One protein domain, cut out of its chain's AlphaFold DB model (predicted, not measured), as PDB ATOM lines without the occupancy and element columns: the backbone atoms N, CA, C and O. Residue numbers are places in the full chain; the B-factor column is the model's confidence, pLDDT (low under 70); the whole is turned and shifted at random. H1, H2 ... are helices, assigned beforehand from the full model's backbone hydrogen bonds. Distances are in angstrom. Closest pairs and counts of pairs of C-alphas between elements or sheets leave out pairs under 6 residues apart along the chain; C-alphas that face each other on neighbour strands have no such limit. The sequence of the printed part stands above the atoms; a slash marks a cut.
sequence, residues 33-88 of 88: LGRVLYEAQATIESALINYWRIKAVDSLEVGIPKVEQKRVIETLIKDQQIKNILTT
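AT A GLANCE: This is residues 33 to 88 of the 88 residues of an uncharacterized protein of Thaumarchaeota archaeon (UniProt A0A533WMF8). A long helix, H1, sticks out as an arm with residues 33 to 41 and runs at its other end into a small body, where three shorter helices, H2, H3 and H4, fold back on one another in turn. H3 packs on both H2 and H4, and H4 also packs on residues 43 to 47 of H1. The printed part has 56 residues, with four named helices in the order H1, H2, H3, H4 and no named strand; the class is all helix. It is only just loose, close to compact, with a radius of gyration of the C-alphas of 12.6 A, and the arm adds to the length of its 41 by 20 by 16 A spans.

IN THESE COORDINATES: H1, residues 33 to 49, begins at C-alpha 33 (-9.647, 117.568, 156.950) and is 24.4 A long. H2, residues 51 to 60, measures 14.6 A, and H3, residues 66 to 76, measures 15.3 A. H4, residues 80 to 87, measures 10.3 A and ends at C-alpha 87 (11.140, 108.874, 142.868).

HOW THE PARTS SIT: H1 and H2 are close but not clearly touching, at a steep tilt of 63 degrees; their closest C-alphas, Ala 47 and Ile 54, are 7.8 A apart. H1 touches H4 about perpendicular, at 77 degrees, with C-alphas 47 and 82 closest at 6.7 A. H2 and H3 form a helical hairpin at a shallow tilt of 28 degrees; C-alphas 53 and 76 are closest, at 6.2 A. H3 and H4 form another at 21 degrees, with C-alphas 73 and 83 closest at 6.8 A. H1 and H3 are apart, as are H2 and H4. In the four helices every O i to N i+4 pair is within hydrogen-bond range.

THE WHOLE: The C-alphas of Gly 34 and Gly 63, the two farthest apart, are 41.6 A from each other. Without residues 33 to 41, which stand free, the body spans 31 by 17 by 15 A. The printed part has no cut, and its three links are tight. No printed residue is under pLDDT 70.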
ATOM      1  N   LEU A  33      -9.223 117.637 158.350       97.50
ATOM      2  CA  LEU A  33      -9.647 117.568 156.950       97.50
ATOM      3  C   LEU A  33      -9.099 118.753 156.141       97.50
ATOM      4  O   LEU A  33      -8.538 118.563 155.066       97.50
ATOM      5  N   GLY A  34      -9.209 119.968 156.685       98.00
ATOM      6  CA  GLY A  34      -8.688 121.178 156.057       98.00
ATOM      7  C   GLY A  34      -7.186 121.123 155.794       98.00
ATOM      8  O   GLY A  34      -6.757 121.547 154.729       98.00
ATOM      9  N   ARG A  35      -6.396 120.570 156.725       98.06
ATOM     10  CA  ARG A  35      -4.953 120.361 156.521       98.06
ATOM     11  C   ARG A  35      -4.680 119.397 155.373       98.06
ATOM     12  O   ARG A  35      -3.941 119.759 154.473       98.06
ATOM     13  N   VAL A  36      -5.312 118.224 155.363       97.56
ATOM     14  CA  VAL A  36      -5.104 117.231 154.293       97.56
ATOM     15  C   VAL A  36      -5.433 117.818 152.918       97.56
ATOM     16  O   VAL A  36      -4.642 117.687 151.988       97.56
ATOM     17  N   LEU A  37      -6.570 118.508 152.785       97.31
ATOM     18  CA  LEU A  37      -6.952 119.122 151.510       97.31
ATOM     19  C   LEU A  37      -6.053 120.299 151.129       97.31
ATOM     20  O   LEU A  37      -5.789 120.491 149.947       97.31
ATOM     21  N   TYR A  38      -5.593 121.085 152.104       96.69
ATOM     22  CA  TYR A  38      -4.644 122.162 151.852       96.69
ATOM     23  C   TYR A  38      -3.321 121.619 151.305       96.69
ATOM     24  O   TYR A  38      -2.861 122.106 150.281       96.69
ATOM     25  N   GLU A  39      -2.758 120.577 151.921       95.56
ATOM     26  CA  GLU A  39      -1.528 119.941 151.431       95.56
ATOM     27  C   GLU A  39      -1.721 119.341 150.027       95.56
ATOM     28  O   GLU A  39      -0.872 119.506 149.150       95.56
ATOM     29  N   ALA A  40      -2.870 118.708 149.761       95.50
ATOM     30  CA  ALA A  40      -3.200 118.211 148.424       95.50
ATOM     31  C   ALA A  40      -3.266 119.352 147.390       95.50
ATOM     32  O   ALA A  40      -2.668 119.258 146.320       95.50
ATOM     33  N   GLN A  41      -3.932 120.461 147.727       96.06
ATOM     34  CA  GLN A  41      -4.001 121.651 146.879       96.06
ATOM     35  C   GLN A  41      -2.613 122.268 146.649       96.06
ATOM     36  O   GLN A  41      -2.274 122.592 145.513       96.06
ATOM     37  N   ALA A  42      -1.788 122.379 147.693       94.62
ATOM     38  CA  ALA A  42      -0.416 122.872 147.593       94.62
ATOM     39  C   ALA A  42       0.450 121.967 146.699       94.62
ATOM     40  O   ALA A  42       1.246 122.463 145.902       94.62
ATOM     41  N   THR A  43       0.236 120.646 146.756       94.88
ATOM     42  CA  THR A  43       0.874 119.680 145.845       94.88
ATOM     43  C   THR A  43       0.526 119.982 144.392       94.88
ATOM     44  O   THR A  43       1.412 120.047 143.543       94.88
ATOM     45  N   ILE A  44      -0.764 120.183 144.103       96.12
ATOM     46  CA  ILE A  44      -1.252 120.493 142.752       96.12
ATOM     47  C   ILE A  44      -0.635 121.806 142.262       96.12
ATOM     48  O   ILE A  44      -0.141 121.875 141.139       96.12
ATOM     49  N   GLU A  45      -0.621 122.839 143.103       94.88
ATOM     50  CA  GLU A  45      -0.016 124.130 142.769       94.88
ATOM     51  C   GLU A  45       1.483 123.996 142.478       94.88
ATOM     52  O   GLU A  45       1.956 124.512 141.462       94.88
ATOM     53  N   SER A  46       2.224 123.242 143.294       94.06
ATOM     54  CA  SER A  46       3.642 122.971 143.042       94.06
ATOM     55  C   SER A  46       3.871 122.184 141.747       94.06
ATOM     56  O   SER A  46       4.776 122.511 140.968       94.06
ATOM     57  N   ALA A  47       3.025 121.194 141.456       94.25
ATOM     58  CA  ALA A  47       3.093 120.436 140.211       94.25
ATOM     59  C   ALA A  47       2.867 121.345 138.994       94.25
ATOM     60  O   ALA A  47       3.617 121.267 138.022       94.25
ATOM     61  N   LEU A  48       1.902 122.267 139.067       95.56
ATOM     62  CA  LEU A  48       1.647 123.249 138.009       95.56
ATOM     63  C   LEU A  48       2.818 124.226 137.830       95.56
ATOM     64  O   LEU A  48       3.194 124.529 136.698       95.56
ATOM     65  N   ILE A  49       3.445 124.679 138.919       94.19
ATOM     66  CA  ILE A  49       4.653 125.521 138.860       94.19
ATOM     67  C   ILE A  49       5.818 124.766 138.202       94.19
ATOM     68  O   ILE A  49       6.603 125.351 137.452       94.19
ATOM     69  N   ASN A  50       5.936 123.462 138.458       93.88
ATOM     70  CA  ASN A  50       6.976 122.605 137.892       93.88
ATOM     71  C   ASN A  50       6.566 121.919 136.579       93.88
ATOM     72  O   ASN A  50       7.334 121.100 136.076       93.88
ATOM     73  N   TYR A  51       5.426 122.290 135.986       94.56
ATOM     74  CA  TYR A  51       4.820 121.605 134.838       94.56
ATOM     75  C   TYR A  51       5.814 121.299 133.712       94.56
ATOM     76  O   TYR A  51       5.951 120.153 133.292       94.56
ATOM     77  N   TRP A  52       6.570 122.302 133.260       93.62
ATOM     78  CA  TRP A  52       7.531 122.130 132.165       93.62
ATOM     79  C   TRP A  52       8.710 121.224 132.523       93.62
ATOM     80  O   TRP A  52       9.217 120.517 131.659       93.62
ATOM     81  N   ARG A  53       9.139 121.221 133.789       92.94
ATOM     82  CA  ARG A  53      10.224 120.350 134.264       92.94
ATOM     83  C   ARG A  53       9.763 118.904 134.330       92.94
ATOM     84  O   ARG A  53      10.489 118.033 133.878       92.94
ATOM     85  N   ILE A  54       8.554 118.678 134.842       92.19
ATOM     86  CA  ILE A  54       7.932 117.352 134.881       92.19
ATOM     87  C   ILE A  54       7.780 116.827 133.446       92.19
ATOM     88  O   ILE A  54       8.303 115.771 133.125       92.19
ATOM     89  N   LYS A  55       7.227 117.632 132.532       91.81
ATOM     90  CA  LYS A  55       7.095 117.262 131.112       91.81
ATOM     91  C   LYS A  55       8.436 116.965 130.417       91.81
ATOM     92  O   LYS A  55       8.502 116.140 129.505       91.81
ATOM     93  N   ALA A  56       9.508 117.656 130.809       89.44
ATOM     94  CA  ALA A  56      10.847 117.379 130.295       89.44
ATOM     95  C   ALA A  56      11.375 116.020 130.782       89.44
ATOM     96  O   ALA A  56      12.031 115.332 130.006       89.44
ATOM     97  N   VAL A  57      11.063 115.616 132.019       88.19
ATOM     98  CA  VAL A  57      11.392 114.275 132.535       88.19
ATOM     99  C   VAL A  57      10.711 113.198 131.688       88.19
ATOM    100  O   VAL A  57      11.405 112.299 131.224       88.19
ATOM    101  N   ASP A  58       9.418 113.343 131.382       87.25
ATOM    102  CA  ASP A  58       8.681 112.392 130.528       87.25
ATOM    103  C   ASP A  58       9.316 112.258 129.131       87.25
ATOM    104  O   ASP A  58       9.382 111.178 128.549       87.25
ATOM    105  N   SER A  59       9.832 113.366 128.587       86.50
ATOM    106  CA  SER A  59      10.492 113.377 127.272       86.50
ATOM    107  C   SER A  59      11.854 112.666 127.278       86.50
ATOM    108  O   SER A  59      12.322 112.247 126.223       86.50
ATOM    109  N   LEU A  60      12.497 112.551 128.445       80.00
ATOM    110  CA  LEU A  60      13.810 111.922 128.633       80.00
ATOM    111  C   LEU A  60      13.706 110.469 129.121       80.00
ATOM    112  O   LEU A  60      14.688 109.737 129.074       80.00
ATOM    113  N   GLU A  61      12.533 110.040 129.586       70.00
ATOM    114  CA  GLU A  61      12.304 108.697 130.127       70.00
ATOM    115  C   GLU A  61      12.503 107.586 129.076       70.00
ATOM    116  O   GLU A  61      12.851 106.449 129.406       70.00
ATOM    117  N   VAL A  62      12.373 107.913 127.789       70.75
ATOM    118  CA  VAL A  62      12.562 106.957 126.694       70.75
ATOM    119  C   VAL A  62      14.057 106.708 126.450       70.75
ATOM    120  O   VAL A  62      14.720 107.453 125.733       70.75
ATOM    121  N   GLY A  63      14.579 105.616 127.019       72.00
ATOM    122  CA  GLY A  63      15.907 105.072 126.695       72.00
ATOM    123  C   GLY A  63      17.009 105.312 127.730       72.00
ATOM    124  O   GLY A  63      18.153 104.943 127.472       72.00
ATOM    125  N   ILE A  64      16.686 105.883 128.895       80.06
ATOM    126  CA  ILE A  64      17.666 106.192 129.950       80.06
ATOM    127  C   ILE A  64      17.543 105.204 131.131       80.06
ATOM    128  O   ILE A  64      16.432 104.897 131.569       80.06
ATOM    129  N   PRO A  65      18.659 104.703 131.702       86.00
ATOM    130  CA  PRO A  65      18.631 103.886 132.917       86.00
ATOM    131  C   PRO A  65      18.005 104.618 134.116       86.00
ATOM    132  O   PRO A  65      18.270 105.798 134.343       86.00
ATOM    133  N   LYS A  66      17.270 103.896 134.976       83.25
ATOM    134  CA  LYS A  66      16.582 104.461 136.162       83.25
ATOM    135  C   LYS A  66      17.480 105.311 137.077       83.25
ATOM    136  O   LYS A  66      17.026 106.281 137.677       83.25
ATOM    137  N   VAL A  67      18.762 104.959 137.189       85.19
ATOM    138  CA  VAL A  67      19.741 105.705 137.999       85.19
ATOM    139  C   VAL A  67      19.999 107.097 137.419       85.19
ATOM    140  O   VAL A  67      20.054 108.081 138.155       85.19
ATOM    141  N   GLU A  68      20.132 107.195 136.100       84.75
ATOM    142  CA  GLU A  68      20.340 108.468 135.410       84.75
ATOM    143  C   GLU A  68      19.059 109.301 135.388       84.75
ATOM    144  O   GLU A  68      19.113 110.502 135.653       84.75
ATOM    145  N   GLN A  69      17.901 108.659 135.214       85.00
ATOM    146  CA  GLN A  69      16.595 109.309 135.340       85.00
ATOM    147  C   GLN A  69      16.433 109.992 136.707       85.00
ATOM    148  O   GLN A  69      16.045 111.159 136.783       85.00
ATOM    149  N   LYS A  70      16.813 109.313 137.798       87.56
ATOM    150  CA  LYS A  70      16.771 109.894 139.147       87.56
ATOM    151  C   LYS A  70      17.673 111.128 139.280       87.56
ATOM    152  O   LYS A  70      17.234 112.140 139.822       87.56
ATOM    153  N   ARG A  71      18.892 111.094 138.726       88.12
ATOM    154  CA  ARG A  71      19.804 112.259 138.714       88.12
ATOM    155  C   ARG A  71      19.219 113.435 137.931       88.12
ATOM    156  O   ARG A  71      19.345 114.585 138.356       88.12
ATOM    157  N   VAL A  72      18.571 113.156 136.802       87.62
ATOM    158  CA  VAL A  72      17.886 114.162 135.978       87.62
ATOM    159  C   VAL A  72      16.754 114.824 136.770       87.62
ATOM    160  O   VAL A  72      16.709 116.054 136.847       87.62
ATOM    161  N   ILE A  73      15.909 114.034 137.442       89.38
ATOM    162  CA  ILE A  73      14.834 114.527 138.321       89.38
ATOM    163  C   ILE A  73      15.401 115.398 139.452       89.38
ATOM    164  O   ILE A  73      14.923 116.512 139.677       89.38
ATOM    165  N   GLU A  74      16.449 114.930 140.136       90.00
ATOM    166  CA  GLU A  74      17.079 115.646 141.252       90.00
ATOM    167  C   GLU A  74      17.673 117.002 140.845       90.00
ATOM    168  O   GLU A  74      17.694 117.926 141.668       90.00
ATOM    169  N   THR A  75      18.122 117.119 139.591       90.00
ATOM    170  CA  THR A  75      18.747 118.328 139.035       90.00
ATOM    171  C   THR A  75      17.713 119.318 138.488       90.00
ATOM    172  O   THR A  75      17.819 120.522 138.728       90.00
ATOM    173  N   LEU A  76      16.710 118.834 137.746       90.12
ATOM    174  CA  LEU A  76      15.716 119.679 137.072       90.12
ATOM    175  C   LEU A  76      14.678 120.247 138.036       90.12
ATOM    176  O   LEU A  76      14.291 121.413 137.915       90.12
ATOM    177  N   ILE A  77      14.207 119.428 138.972       92.50
ATOM    178  CA  ILE A  77      13.136 119.774 139.903       92.50
ATOM    179  C   ILE A  77      13.790 120.158 141.224       92.50
ATOM    180  O   ILE A  77      14.641 119.439 141.724       92.50
ATOM    181  N   LYS A  78      13.428 121.306 141.803       90.12
ATOM    182  CA  LYS A  78      13.928 121.723 143.131       90.12
ATOM    183  C   LYS A  78      12.954 121.397 144.255       90.12
ATOM    184  O   LYS A  78      13.372 121.276 145.400       90.12
ATOM    185  N   ASP A  79      11.677 121.268 143.921       92.19
ATOM    186  CA  ASP A  79      10.629 120.965 144.881       92.19
ATOM    187  C   ASP A  79      10.777 119.530 145.409       92.19
ATOM    188  O   ASP A  79      10.701 118.564 144.648       92.19
ATOM    189  N   GLN A  80      11.015 119.398 146.714       90.81
ATOM    190  CA  GLN A  80      11.261 118.103 147.345       90.81
ATOM    191  C   GLN A  80      10.016 117.212 147.361       90.81
ATOM    192  O   GLN A  80      10.132 115.993 147.271       90.81
ATOM    193  N   GLN A  81       8.828 117.802 147.455       89.62
ATOM    194  CA  GLN A  81       7.574 117.063 147.467       89.62
ATOM    195  C   GLN A  81       7.314 116.436 146.096       89.62
ATOM    196  O   GLN A  81       7.015 115.247 146.016       89.62
ATOM    197  N   ILE A  82       7.531 117.194 145.018       92.38
ATOM    198  CA  ILE A  82       7.454 116.671 143.648       92.38
ATOM    199  C   ILE A  82       8.537 115.616 143.398       92.38
ATOM    200  O   ILE A  82       8.234 114.576 142.818       92.38
ATOM    201  N   LYS A  83       9.775 115.823 143.874       92.31
ATOM    202  CA  LYS A  83      10.830 114.794 143.791       92.31
ATOM    203  C   LYS A  83      10.384 113.490 144.429       92.31
ATOM    204  O   LYS A  83      10.454 112.453 143.784       92.31
ATOM    205  N   ASN A  84       9.901 113.555 145.669       90.94
ATOM    206  CA  ASN A  84       9.478 112.371 146.407       90.94
ATOM    207  C   ASN A  84       8.405 111.601 145.628       90.94
ATOM    208  O   ASN A  84       8.539 110.393 145.482       90.94
ATOM    209  N   ILE A  85       7.414 112.298 145.061       91.25
ATOM    210  CA  ILE A  85       6.359 111.685 144.237       91.25
ATOM    211  C   ILE A  85       6.936 110.978 142.999       91.25
ATOM    212  O   ILE A  85       6.517 109.868 142.698       91.25
ATOM    213  N   LEU A  86       7.899 111.585 142.299       88.88
ATOM    214  CA  LEU A  86       8.477 111.028 141.065       88.88
ATOM    215  C   LEU A  86       9.550 109.952 141.298       88.88
ATOM    216  O   LEU A  86       9.917 109.246 140.366       88.88
ATOM    217  N   THR A  87      10.095 109.854 142.513       85.44
ATOM    218  CA  THR A  87      11.140 108.874 142.868       85.44
ATOM    219  C   THR A  87      10.652 107.740 143.772       85.44
ATOM    220  O   THR A  87      11.477 106.924 144.186       85.44
ATOM    221  N   THR A  88       9.359 107.735 144.115       75.06
ATOM    222  CA  THR A  88       8.696 106.626 144.822       75.06
ATOM    223  C   THR A  88       8.521 105.450 143.871       75.06
ATOM    224  O   THR A  88       8.825 104.314 144.295       75.06
TER     225      THR A  88